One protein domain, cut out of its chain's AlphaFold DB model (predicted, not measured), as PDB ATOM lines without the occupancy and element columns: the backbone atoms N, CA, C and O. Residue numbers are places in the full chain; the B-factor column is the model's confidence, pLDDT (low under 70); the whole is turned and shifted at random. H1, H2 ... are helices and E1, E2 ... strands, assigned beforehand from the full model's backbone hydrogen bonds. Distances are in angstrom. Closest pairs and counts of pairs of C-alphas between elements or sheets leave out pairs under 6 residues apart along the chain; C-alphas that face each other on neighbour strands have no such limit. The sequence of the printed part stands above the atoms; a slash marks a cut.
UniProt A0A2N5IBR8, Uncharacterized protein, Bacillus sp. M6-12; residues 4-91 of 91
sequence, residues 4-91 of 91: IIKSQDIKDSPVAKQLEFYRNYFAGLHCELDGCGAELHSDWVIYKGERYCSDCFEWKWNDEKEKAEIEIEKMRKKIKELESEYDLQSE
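This is residues 4 to 91 of the 91 residues of an uncharacterized protein of Bacillus sp. M6-12 (UniProt A0A2N5IBR8). One long straight helix, H2, sticks out like a handle from a small head that holds its first turns, a two-stranded hairpin, a short helix and a long loop. In the head the hairpin of E1 and E2 sits at the root of H2, and H1 lies at the head's far end, away from the handle. The printed part has 88 residues, with two named helices and two named strands in the order H1, E1, E2, H2; the sheet has the order E1, E2 and is antiparallel, and the class is mostly helix. The whole is extended, with a radius of gyration of the C-alphas of 22.1 A and spans of 77 by 24 by 17 A, and the arm of H2 makes that length.

The first printed residues, 4 to 5, form a short antiparallel pairing with residues 44 to 45 of E1, which is residues 44 to 47. Next comes H1, residues 15 to 26, joined to E1 by a long link of 17 residues. E1 and E2, residues 50 to 53, form a hairpin with a tight link, antiparallel at 151 degrees between their directions. The C-alphas of Trp 44 and Cys 53 face each other at 4.4 A. N 45 and O 52 are within hydrogen-bond range at 2.8 A, as are N 47 and O 50 at 2.9 A. A tight link with no residue between joins E2 to H2, residues 54 to 89. Between E1 and H2 there are 3 pairs of C-alphas within 8 A, the closest being those of Trp 44 and Ser 54, 5.6 A apart. E2 and H2 are near each other, with 5 pairs of C-alphas within 10 A. H1 is apart from E2 and from H2. In H1 and H2 every O i to N i+4 pair is within hydrogen-bond range.

H1 begins at C-alpha 15, at (35.344, -7.379, 103.555), and is 15.7 A long from first to last C-alpha. E1 is 9.7 A long and E2 10.5 A. H2 runs 52.2 A from C-alpha 54 at (31.749, 13.245, 106.466) to C-alpha 89 at (33.485, 65.088, 100.626).

The two C-alphas farthest apart are those of Ala 16 and Glu 91, at 77.5 A. Residues 62 to 91, of which 62 to 89 belong to H2, stand free; the other 58 residues span 32 by 20 by 19 A. The printed part has no cut and ends at the chain's last residue. Mean pLDDT of the printed part is 79.3, and 20 residues are under 70, among them residues 26 to 31 and 33 to 42.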
ATOM      1  N   ILE A   4      35.677  13.404  96.914       70.50
ATOM      2  CA  ILE A   4      34.854  12.616  97.839       70.50
ATOM      3  C   ILE A   4      35.120  11.137  97.564       70.50
ATOM      4  O   ILE A   4      35.083  10.714  96.407       70.50
ATOM      5  N   ILE A   5      35.402  10.371  98.615       72.88
ATOM      6  CA  ILE A   5      35.505   8.911  98.566       72.88
ATOM      7  C   ILE A   5      34.275   8.363  99.284       72.88
ATOM      8  O   ILE A   5      34.150   8.526 100.498       72.88
ATOM      9  N   LYS A   6      33.353   7.751  98.532       71.31
ATOM     10  CA  LYS A   6      32.113   7.211  99.093       71.31
ATOM     11  C   LYS A   6      32.328   5.768  99.528       71.31
ATOM     12  O   LYS A   6      32.743   4.933  98.729       71.31
ATOM     13  N   SER A   7      31.966   5.450 100.764       69.00
ATOM     14  CA  SER A   7      31.929   4.081 101.295       69.00
ATOM     15  C   SER A   7      31.083   3.148 100.417       69.00
ATOM     16  O   SER A   7      31.406   1.974 100.230       69.00
ATOM     17  N   GLN A   8      30.031   3.694  99.798       70.44
ATOM     18  CA  GLN A   8      29.127   2.980  98.899       70.44
ATOM     19  C   GLN A   8      29.812   2.418  97.652       70.44
ATOM     20  O   GLN A   8      29.327   1.434  97.106       70.44
ATOM     21  N   ASP A   9      30.937   2.998  97.232       74.75
ATOM     22  CA  ASP A   9      31.669   2.535  96.052       74.75
ATOM     23  C   ASP A   9      32.446   1.237  96.335       74.75
ATOM     24  O   ASP A   9      32.842   0.531  95.406       74.75
ATOM     25  N   ILE A  10      32.651   0.891  97.614       74.56
ATOM     26  CA  ILE A  10      33.362  -0.326  98.023       74.56
ATOM     27  C   ILE A  10      32.529  -1.275  98.887       74.56
ATOM     28  O   ILE A  10      32.951  -2.414  99.087       74.56
ATOM     29  N   LYS A  11      31.353  -0.854  99.373       73.75
ATOM     30  CA  LYS A  11      30.517  -1.630 100.313       73.75
ATOM     31  C   LYS A  11      30.125  -3.022  99.799       73.75
ATOM     32  O   LYS A  11      29.923  -3.927 100.602       73.75
ATOM     33  N   ASP A  12      30.032  -3.186  98.478       79.62
ATOM     34  CA  ASP A  12      29.642  -4.446  97.830       79.62
ATOM     35  C   ASP A  12      30.855  -5.358  97.545       79.62
ATOM     36  O   ASP A  12      30.710  -6.502  97.116       79.62
ATOM     37  N   SER A  13      32.078  -4.874  97.798       79.00
ATOM     38  CA  SER A  13      33.292  -5.689  97.716       79.00
ATOM     39  C   SER A  13      33.422  -6.611  98.934       79.00
ATOM     40  O   SER A  13      32.951  -6.275 100.016       79.00
ATOM     41  N   PRO A  14      34.122  -7.754  98.826       84.56
ATOM     42  CA  PRO A  14      34.446  -8.582  99.986       84.56
ATOM     43  C   PRO A  14      35.126  -7.779 101.103       84.56
ATOM     44  O   PRO A  14      35.979  -6.938 100.819       84.56
ATOM     45  N   VAL A  15      34.820  -8.091 102.367       73.69
ATOM     46  CA  VAL A  15      35.344  -7.379 103.555       73.69
ATOM     47  C   VAL A  15      36.869  -7.223 103.516       73.69
ATOM     48  O   VAL A  15      37.383  -6.146 103.789       73.69
ATOM     49  N   ALA A  16      37.605  -8.253 103.089       75.69
ATOM     50  CA  ALA A  16      39.060  -8.178 102.942       75.69
ATOM     51  C   ALA A  16      39.518  -7.081 101.959       75.69
ATOM     52  O   ALA A  16      40.485  -6.382 102.240       75.69
ATOM     53  N   LYS A  17      38.800  -6.889 100.843       75.69
ATOM     54  CA  LYS A  17      39.085  -5.823  99.869       75.69
ATOM     55  C   LYS A  17      38.693  -4.447 100.387       75.69
ATOM     56  O   LYS A  17      39.383  -3.481 100.089       75.69
ATOM     57  N   GLN A  18      37.614  -4.350 101.162       71.75
ATOM     58  CA  GLN A  18      37.245  -3.098 101.825       71.75
ATOM     59  C   GLN A  18      38.335  -2.681 102.817       71.75
ATOM     60  O   GLN A  18      38.819  -1.555 102.771       71.75
ATOM     61  N   LEU A  19      38.786  -3.618 103.656       69.75
ATOM     62  CA  LEU A  19      39.875  -3.397 104.604       69.75
ATOM     63  C   LEU A  19      41.184  -3.041 103.898       69.75
ATOM     64  O   LEU A  19      41.870  -2.128 104.338       69.75
ATOM     65  N   GLU A  20      41.530  -3.715 102.799       75.50
ATOM     66  CA  GLU A  20      42.709  -3.387 101.992       75.50
ATOM     67  C   GLU A  20      42.599  -2.002 101.346       75.50
ATOM     68  O   GLU A  20      43.557  -1.237 101.390       75.50
ATOM     69  N   PHE A  21      41.436  -1.642 100.799       77.31
ATOM     70  CA  PHE A  21      41.181  -0.307 100.267       77.31
ATOM     71  C   PHE A  21      41.375   0.750 101.351       77.31
ATOM     72  O   PHE A  21      42.173   1.667 101.163       77.31
ATOM     73  N   TYR A  22      40.712   0.598 102.500       71.19
ATOM     74  CA  TYR A  22      40.831   1.575 103.572       71.19
ATOM     75  C   TYR A  22      42.245   1.615 104.153       71.19
ATOM     76  O   TYR A  22      42.749   2.685 104.469       71.19
ATOM     77  N   ARG A  23      42.941   0.478 104.229       70.06
ATOM     78  CA  ARG A  23      44.349   0.434 104.629       70.06
ATOM     79  C   ARG A  23      45.241   1.141 103.608       70.06
ATOM     80  O   ARG A  23      46.074   1.946 103.978       70.06
ATOM     81  N   ASN A  24      45.071   0.920 102.316       72.62
ATOM     82  CA  ASN A  24      45.935   1.554 101.320       72.62
ATOM     83  C   ASN A  24      45.653   3.056 101.169       72.62
ATOM     84  O   ASN A  24      46.576   3.833 100.939       72.62
ATOM     85  N   TYR A  25      44.392   3.470 101.312       70.44
ATOM     86  CA  TYR A  25      43.992   4.873 101.191       70.44
ATOM     87  C   TYR A  25      44.112   5.668 102.489       70.44
ATOM     88  O   TYR A  25      44.289   6.883 102.415       70.44
ATOM     89  N   PHE A  26      44.013   5.010 103.648       67.00
ATOM     90  CA  PHE A  26      43.924   5.657 104.958       67.00
ATOM     91  C   PHE A  26      44.793   5.011 106.055       67.00
ATOM     92  O   PHE A  26      44.746   5.474 107.190       67.00
ATOM     93  N   ALA A  27      45.612   3.977 105.800       55.50
ATOM     94  CA  ALA A  27      46.491   3.451 106.855       55.50
ATOM     95  C   ALA A  27      47.510   4.499 107.287       55.50
ATOM     96  O   ALA A  27      48.272   5.027 106.480       55.50
ATOM     97  N   GLY A  28      47.521   4.759 108.593       56.91
ATOM     98  CA  GLY A  28      48.333   5.808 109.202       56.91
ATOM     99  C   GLY A  28      47.764   7.215 109.013       56.91
ATOM    100  O   GLY A  28      48.407   8.174 109.424       56.91
ATOM    101  N   LEU A  29      46.584   7.350 108.402       58.06
ATOM    102  CA  LEU A  29      45.889   8.617 108.236       58.06
ATOM    103  C   LEU A  29      44.709   8.658 109.202       58.06
ATOM    104  O   LEU A  29      43.859   7.770 109.213       58.06
ATOM    105  N   HIS A  30      44.673   9.703 110.016       61.91
ATOM    106  CA  HIS A  30      43.573   9.986 110.924       61.91
ATOM    107  C   HIS A  30      42.733  11.124 110.348       61.91
ATOM    108  O   HIS A  30      43.200  11.880 109.490       61.91
ATOM    109  N   CYS A  31      41.480  11.230 110.784       65.62
ATOM    110  CA  CYS A  31      40.759  12.480 110.595       65.62
ATOM    111  C   CYS A  31      41.576  13.595 111.260       65.62
ATOM    112  O   CYS A  31      42.009  13.430 112.397       65.62
ATOM    113  N   GLU A  32      41.781  14.709 110.561       73.38
ATOM    114  CA  GLU A  32      42.576  15.840 111.074       73.38
ATOM    115  C   GLU A  32      41.872  16.587 112.224       73.38
ATOM    116  O   GLU A  32      42.449  17.471 112.850       73.38
ATOM    117  N   LEU A  33      40.605  16.261 112.503       68.38
ATOM    118  CA  LEU A  33      39.896  16.740 113.685       68.38
ATOM    119  C   LEU A  33      40.174  15.815 114.877       68.38
ATOM    120  O   LEU A  33      39.738  14.660 114.896       68.38
ATOM    121  N   ASP A  34      40.870  16.352 115.881       62.09
ATOM    122  CA  ASP A  34      41.184  15.658 117.132       62.09
ATOM    123  C   ASP A  34      39.924  15.085 117.799       62.09
ATOM    124  O   ASP A  34      38.893  15.748 117.924       62.09
ATOM    125  N   GLY A  35      40.005  13.828 118.243       63.16
ATOM    126  CA  GLY A  35      38.896  13.129 118.903       63.16
ATOM    127  C   GLY A  35      37.826  12.569 117.959       63.16
ATOM    128  O   GLY A  35      36.893  11.916 118.429       63.16
ATOM    129  N   CYS A  36      37.965  12.751 116.641       64.75
ATOM    130  CA  CYS A  36      37.107  12.134 115.630       64.75
ATOM    131  C   CYS A  36      37.423  10.621 115.560       64.75
ATOM    132  O   CYS A  36      38.189  10.157 114.718       64.75
ATOM    133  N   GLY A  37      36.857   9.839 116.488       55.75
ATOM    134  CA  GLY A  37      36.971   8.374 116.580       55.75
ATOM    135  C   GLY A  37      36.198   7.618 115.494       55.75
ATOM    136  O   GLY A  37      35.718   6.515 115.743       55.75
ATOM    137  N   ALA A  38      36.022   8.233 114.321       59.41
ATOM    138  CA  ALA A  38      35.272   7.668 113.212       59.41
ATOM    139  C   ALA A  38      35.965   6.395 112.711       59.41
ATOM    140  O   ALA A  38      37.140   6.402 112.333       59.41
ATOM    141  N   GLU A  39      35.226   5.292 112.748       53.12
ATOM    142  CA  GLU A  39      35.693   3.998 112.277       53.12
ATOM    143  C   GLU A  39      35.751   3.963 110.735       53.12
ATOM    144  O   GLU A  39      35.221   4.834 110.042       53.12
ATOM    145  N   LEU A  40      36.405   2.936 110.182       53.38
ATOM    146  CA  LEU A  40      36.726   2.774 108.752       53.38
ATOM    147  C   LEU A  40      35.515   2.810 107.797       53.38
ATOM    148  O   LEU A  40      35.703   2.793 106.590       53.38
ATOM    149  N   HIS A  41      34.286   2.843 108.301       52.12
ATOM    150  CA  HIS A  41      33.038   2.710 107.543       52.12
ATOM    151  C   HIS A  41      32.374   4.048 107.202       52.12
ATOM    152  O   HIS A  41      31.373   4.052 106.486       52.12
ATOM    153  N   SER A  42      32.908   5.171 107.681       64.56
ATOM    154  CA  SER A  42      32.406   6.504 107.331       64.56
ATOM    155  C   SER A  42      32.866   6.946 105.936       64.56
ATOM    156  O   SER A  42      33.933   6.552 105.463       64.56
ATOM    157  N   ASP A  43      32.075   7.796 105.276       73.00
ATOM    158  CA  ASP A  43      32.508   8.495 104.063       73.00
ATOM    159  C   ASP A  43      33.660   9.457 104.392       73.00
ATOM    160  O   ASP A  43      33.688  10.059 105.469       73.00
ATOM    161  N   TRP A  44      34.598   9.632 103.456       77.19
ATOM    162  CA  TRP A  44      35.769  10.492 103.645       77.19
ATOM    163  C   TRP A  44      35.826  11.617 102.611       77.19
ATOM    164  O   TRP A  44      35.575  11.430 101.415       77.19
ATOM    165  N   VAL A  45      36.218  12.799 103.080       79.44
ATOM    166  CA  VAL A  45      36.330  14.028 102.300       79.44
ATOM    167  C   VAL A  45      37.762  14.544 102.367       79.44
ATOM    168  O   VAL A  45      38.307  14.759 103.448       79.44
ATOM    169  N   ILE A  46      38.365  14.780 101.198       82.56
ATOM    170  CA  ILE A  46      39.643  15.492 101.088       82.56
ATOM    171  C   ILE A  46      39.352  16.947 100.721       82.56
ATOM    172  O   ILE A  46      38.885  17.238  99.612       82.56
ATOM    173  N   TYR A  47      39.646  17.859 101.642       81.62
ATOM    174  CA  TYR A  47      39.376  19.288 101.515       81.62
ATOM    175  C   TYR A  47      40.618  20.098 101.883       81.62
ATOM    176  O   TYR A  47      41.201  19.895 102.936       81.62
ATOM    177  N   LYS A  48      41.055  20.995 100.986       84.19
ATOM    178  CA  LYS A  48      42.273  21.821 101.146       84.19
ATOM    179  C   LYS A  48      43.548  21.036 101.529       84.19
ATOM    180  O   LYS A  48      44.463  21.586 102.123       84.19
ATOM    181  N   GLY A  49      43.638  19.767 101.124       80.44
ATOM    182  CA  GLY A  49      44.770  18.885 101.441       80.44
ATOM    183  C   GLY A  49      44.625  18.133 102.766       80.44
ATOM    184  O   GLY A  49      45.378  17.193 103.008       80.44
ATOM    185  N   GLU A  50      43.623  18.479 103.564       82.62
ATOM    186  CA  GLU A  50      43.278  17.818 104.816       82.62
ATOM    187  C   GLU A  50      42.194  16.758 104.584       82.62
ATOM    188  O   GLU A  50      41.476  16.773 103.574       82.62
ATOM    189  N   ARG A  51      42.095  15.805 105.512       78.19
ATOM    190  CA  ARG A  51      41.211  14.641 105.401       78.19
ATOM    191  C   ARG A  51      40.247  14.599 106.573       78.19
ATOM    192  O   ARG A  51      40.660  14.667 107.728       78.19
ATOM    193  N   TYR A  52      38.975  14.427 106.254       80.12
ATOM    194  CA  TYR A  52      37.883  14.424 107.216       80.12
ATOM    195  C   TYR A  52      36.966  13.237 106.964       80.12
ATOM    196  O   TYR A  52      36.752  12.875 105.807       80.12
ATOM    197  N   CYS A  53      36.374  12.668 108.012       81.19
ATOM    198  CA  CYS A  53      35.131  11.927 107.808       81.19
ATOM    199  C   CYS A  53      34.001  12.914 107.451       81.19
ATOM    200  O   CYS A  53      34.130  14.115 107.699       81.19
ATOM    201  N   SER A  54      32.905  12.428 106.870       80.38
ATOM    202  CA  SER A  54      31.749  13.245 106.466       80.38
ATOM    203  C   SER A  54      31.260  14.193 107.560       80.38
ATOM    204  O   SER A  54      31.081  15.381 107.304       80.38
ATOM    205  N   ASP A  55      31.112  13.689 108.781       82.06
ATOM    206  CA  ASP A  55      30.507  14.431 109.891       82.06
ATOM    207  C   ASP A  55      31.465  15.523 110.389       82.06
ATOM    208  O   ASP A  55      31.087  16.678 110.590       82.06
ATOM    209  N   CYS A  56      32.751  15.175 110.500       85.00
ATOM    210  CA  CYS A  56      33.823  16.105 110.845       85.00
ATOM    211  C   CYS A  56      34.014  17.165 109.728       85.00
ATOM    212  O   CYS A  56      34.301  18.329 110.016       85.00
ATOM    213  N   PHE A  57      33.779  16.811 108.457       87.88
ATOM    214  CA  PHE A  57      33.776  17.767 107.346       87.88
ATOM    215  C   PHE A  57      32.589  18.730 107.409       87.88
ATOM    216  O   PHE A  57      32.783  19.922 107.185       87.88
ATOM    217  N   GLU A  58      31.384  18.253 107.725       87.69
ATOM    218  CA  GLU A  58      30.197  19.107 107.858       87.69
ATOM    219  C   GLU A  58      30.388  20.156 108.960       87.69
ATOM    220  O   GLU A  58      30.112  21.339 108.753       87.69
ATOM    221  N   TRP A  59      30.958  19.748 110.095       87.94
ATOM    222  CA  TRP A  59      31.353  20.667 111.161       87.94
ATOM    223  C   TRP A  59      32.355  21.721 110.687       87.94
ATOM    224  O   TRP A  59      32.108  22.917 110.849       87.94
ATOM    225  N   LYS A  60      33.460  21.296 110.055       88.19
ATOM    226  CA  LYS A  60      34.471  22.224 109.523       88.19
ATOM    227  C   LYS A  60      33.878  23.181 108.489       88.19
ATOM    228  O   LYS A  60      34.205  24.364 108.485       88.19
ATOM    229  N   TRP A  61      33.014  22.680 107.614       91.06
ATOM    230  CA  TRP A  61      32.357  23.479 106.589       91.06
ATOM    231  C   TRP A  61      31.464  24.562 107.196       91.06
ATOM    232  O   TRP A  61      31.518  25.711 106.758       91.06
ATOM    233  N   ASN A  62      30.682  24.219 108.219       92.50
ATOM    234  CA  ASN A  62      29.818  25.179 108.900       92.50
ATOM    235  C   ASN A  62      30.627  26.253 109.647       92.50
ATOM    236  O   ASN A  62      30.293  27.430 109.529       92.50
ATOM    237  N   ASP A  63      31.721  25.882 110.320       92.69
ATOM    238  CA  ASP A  63      32.637  26.840 110.967       92.69
ATOM    239  C   ASP A  63      33.308  27.788 109.951       92.69
ATOM    240  O   ASP A  63      33.325  29.006 110.144       92.69
ATOM    241  N   GLU A  64      33.820  27.263 108.830       93.75
ATOM    242  CA  GLU A  64      34.391  28.105 107.768       93.75
ATOM    243  C   GLU A  64      33.338  29.044 107.158       93.75
ATOM    244  O   GLU A  64      33.637  30.204 106.861       93.75
ATOM    245  N   LYS A  65      32.102  28.560 106.985       95.31
ATOM    246  CA  LYS A  65      30.989  29.350 106.459       95.31
ATOM    247  C   LYS A  65      30.615  30.493 107.402       95.31
ATOM    248  O   LYS A  65      30.488  31.623 106.940       95.31
ATOM    249  N   GLU A  66      30.483  30.225 108.699       96.69
ATOM    250  CA  GLU A  66      30.162  31.245 109.704       96.69
ATOM    251  C   GLU A  66      31.241  32.338 109.751       96.69
ATOM    252  O   GLU A  66      30.936  33.533 109.715       96.69
ATOM    253  N   LYS A  67      32.522  31.948 109.725       96.00
ATOM    254  CA  LYS A  67      33.645  32.900 109.654       96.00
ATOM    255  C   LYS A  67      33.572  33.783 108.410       96.00
ATOM    256  O   LYS A  67      33.747  34.998 108.516       96.00
ATOM    257  N   ALA A  68      33.277  33.197 107.251       95.81
ATOM    258  CA  ALA A  68      33.127  33.946 106.009       95.81
ATOM    259  C   ALA A  68      31.934  34.921 106.057       95.81
ATOM    260  O   ALA A  68      32.044  36.051 105.584       95.81
ATOM    261  N   GLU A  69      30.807  34.524 106.655       97.06
ATOM    262  CA  GLU A  69      29.636  35.395 106.824       97.06
ATOM    263  C   GLU A  69      29.952  36.612 107.710       97.06
ATOM    264  O   GLU A  69      29.620  37.744 107.341       97.06
ATOM    265  N   ILE A  70      30.688  36.412 108.809       96.94
ATOM    266  CA  ILE A  70      31.165  37.497 109.683       96.94
ATOM    267  C   ILE A  70      32.094  38.457 108.922       96.94
ATOM    268  O   ILE A  70      32.002  39.680 109.075       96.94
ATOM    269  N   GLU A  71      33.009  37.938 108.102       97.38
ATOM    270  CA  GLU A  71      33.902  38.771 107.285       97.38
ATOM    271  C   GLU A  71      33.135  39.582 106.234       97.38
ATOM    272  O   GLU A  71      33.410  40.773 106.055       97.38
ATOM    273  N   ILE A  72      32.131  38.982 105.587       97.38
ATOM    274  CA  ILE A  72      31.248  39.674 104.639       97.38
ATOM    275  C   ILE A  72      30.514  40.826 105.326       97.38
ATOM    276  O   ILE A  72      30.447  41.924 104.768       97.38
ATOM    277  N   GLU A  73      29.976  40.619 106.527       97.69
ATOM    278  CA  GLU A  73      29.276  41.673 107.265       97.69
ATOM    279  C   GLU A  73      30.211  42.833 107.637       97.69
ATOM    280  O   GLU A  73      29.874  44.000 107.413       97.69
ATOM    281  N   LYS A  74      31.425  42.525 108.110       97.31
ATOM    282  CA  LYS A  74      32.460  43.537 108.382       97.31
ATOM    283  C   LYS A  74      32.804  44.347 107.135       97.31
ATOM    284  O   LYS A  74      32.865  45.575 107.200       97.31
ATOM    285  N   MET A  75      32.999  43.683 105.995       97.25
ATOM    286  CA  MET A  75      33.283  44.362 104.729       97.25
ATOM    287  C   MET A  75      32.113  45.239 104.278       97.25
ATOM    288  O   MET A  75      32.335  46.379 103.877       97.25
ATOM    289  N   ARG A  76      30.868  44.764 104.406       97.44
ATOM    290  CA  ARG A  76      29.668  45.558 104.094       97.44
ATOM    291  C   ARG A  76      29.569  46.815 104.950       97.44
ATOM    292  O   ARG A  76      29.210  47.866 104.429       97.44
ATOM    293  N   LYS A  77      29.889  46.719 106.243       96.75
ATOM    294  CA  LYS A  77      29.915  47.887 107.130       96.75
ATOM    295  C   LYS A  77      30.966  48.902 106.676       96.75
ATOM    296  O   LYS A  77      30.643  50.074 106.539       96.75
ATOM    297  N   LYS A  78      32.177  48.435 106.359       97.19
ATOM    298  CA  LYS A  78      33.267  49.295 105.880       97.19
ATOM    299  C   LYS A  78      32.942  49.983 104.550       97.19
ATOM    300  O   LYS A  78      33.289  51.142 104.376       97.19
ATOM    301  N   ILE A  79      32.271  49.290 103.627       96.88
ATOM    302  CA  ILE A  79      31.808  49.891 102.367       96.88
ATOM    303  C   ILE A  79      30.846  51.045 102.653       96.88
ATOM    304  O   ILE A  79      31.073  52.136 102.153       96.88
ATOM    305  N   LYS A  80      29.844  50.842 103.519       96.19
ATOM    306  CA  LYS A  80      28.887  51.902 103.879       96.19
ATOM    307  C   LYS A  80      29.548  53.113 104.538       96.19
ATOM    308  O   LYS A  80      29.136  54.240 104.290       96.19
ATOM    309  N   GLU A  81      30.539  52.881 105.396       95.38
ATOM    310  CA  GLU A  81      31.315  53.959 106.023       95.38
ATOM    311  C   GLU A  81      32.071  54.770 104.961       95.38
ATOM    312  O   GLU A  81      31.954  55.991 104.934       95.38
ATOM    313  N   LEU A  82      32.758  54.097 104.032       96.12
ATOM    314  CA  LEU A  82      33.485  54.750 102.939       96.12
ATOM    315  C   LEU A  82      32.560  55.482 101.952       96.12
ATOM    316  O   LEU A  82      32.914  56.558 101.485       96.12
ATOM    317  N   GLU A  83      31.391  54.920 101.638       95.31
ATOM    318  CA  GLU A  83      30.370  55.582 100.812       95.31
ATOM    319  C   GLU A  83      29.889  56.873 101.484       95.31
ATOM    320  O   GLU A  83      29.891  57.929 100.859       95.31
ATOM    321  N   SER A  84      29.580  56.823 102.785       92.56
ATOM    322  CA  SER A  84      29.169  58.010 103.540       92.56
ATOM    323  C   SER A  84      30.272  59.065 103.631       92.56
ATOM    324  O   SER A  84      29.972  60.254 103.583       92.56
ATOM    325  N   GLU A  85      31.535  58.663 103.794       93.19
ATOM    326  CA  GLU A  85      32.670  59.593 103.785       93.19
ATOM    327  C   GLU A  85      32.845  60.260 102.418       93.19
ATOM    328  O   GLU A  85      33.112  61.459 102.355       93.19
ATOM    329  N   TYR A  86      32.685  59.500 101.332       90.94
ATOM    330  CA  TYR A  86      32.770  60.027  99.973       90.94
ATOM    331  C   TYR A  86      31.658  61.044  99.695       90.94
ATOM    332  O   TYR A  86      31.941  62.129  99.188       90.94
ATOM    333  N   ASP A  87      30.423  60.730 100.089       88.19
ATOM    334  CA  ASP A  87      29.283  61.632  99.920       88.19
ATOM    335  C   ASP A  87      29.518  62.962 100.664       88.19
ATOM    336  O   ASP A  87      29.355  64.029 100.074       88.19
ATOM    337  N   LEU A  88      30.029  62.913 101.901       77.50
ATOM    338  CA  LEU A  88      30.370  64.100 102.705       77.50
ATOM    339  C   LEU A  88      31.535  64.938 102.143       77.50
ATOM    340  O   LEU A  88      31.674  66.100 102.509       77.50
ATOM    341  N   GLN A  89      32.400  64.362 101.304       72.69
ATOM    342  CA  GLN A  89      33.485  65.088 100.626       72.69
ATOM    343  C   GLN A  89      33.047  65.713  99.296       72.69
ATOM    344  O   GLN A  89      33.800  66.496  98.714       72.69
ATOM    345  N   SER A  90      31.873  65.329  98.791       66.31
ATOM    346  CA  SER A  90      31.330  65.791  97.512       66.31
ATOM    347  C   SER A  90      30.342  66.962  97.633       66.31
ATOM    348  O   SER A  90      29.926  67.502  96.604       66.31
ATOM    349  N   GLU A  91      30.018  67.371  98.866       55.31
ATOM    350  CA  GLU A  91      29.260  68.581  99.233       55.31
ATOM    351  C   GLU A  91      30.187  69.764  99.569       55.31
ATOM    352  O   GLU A  91      29.842  70.903  99.173       55.31
TER     353      GLU A  91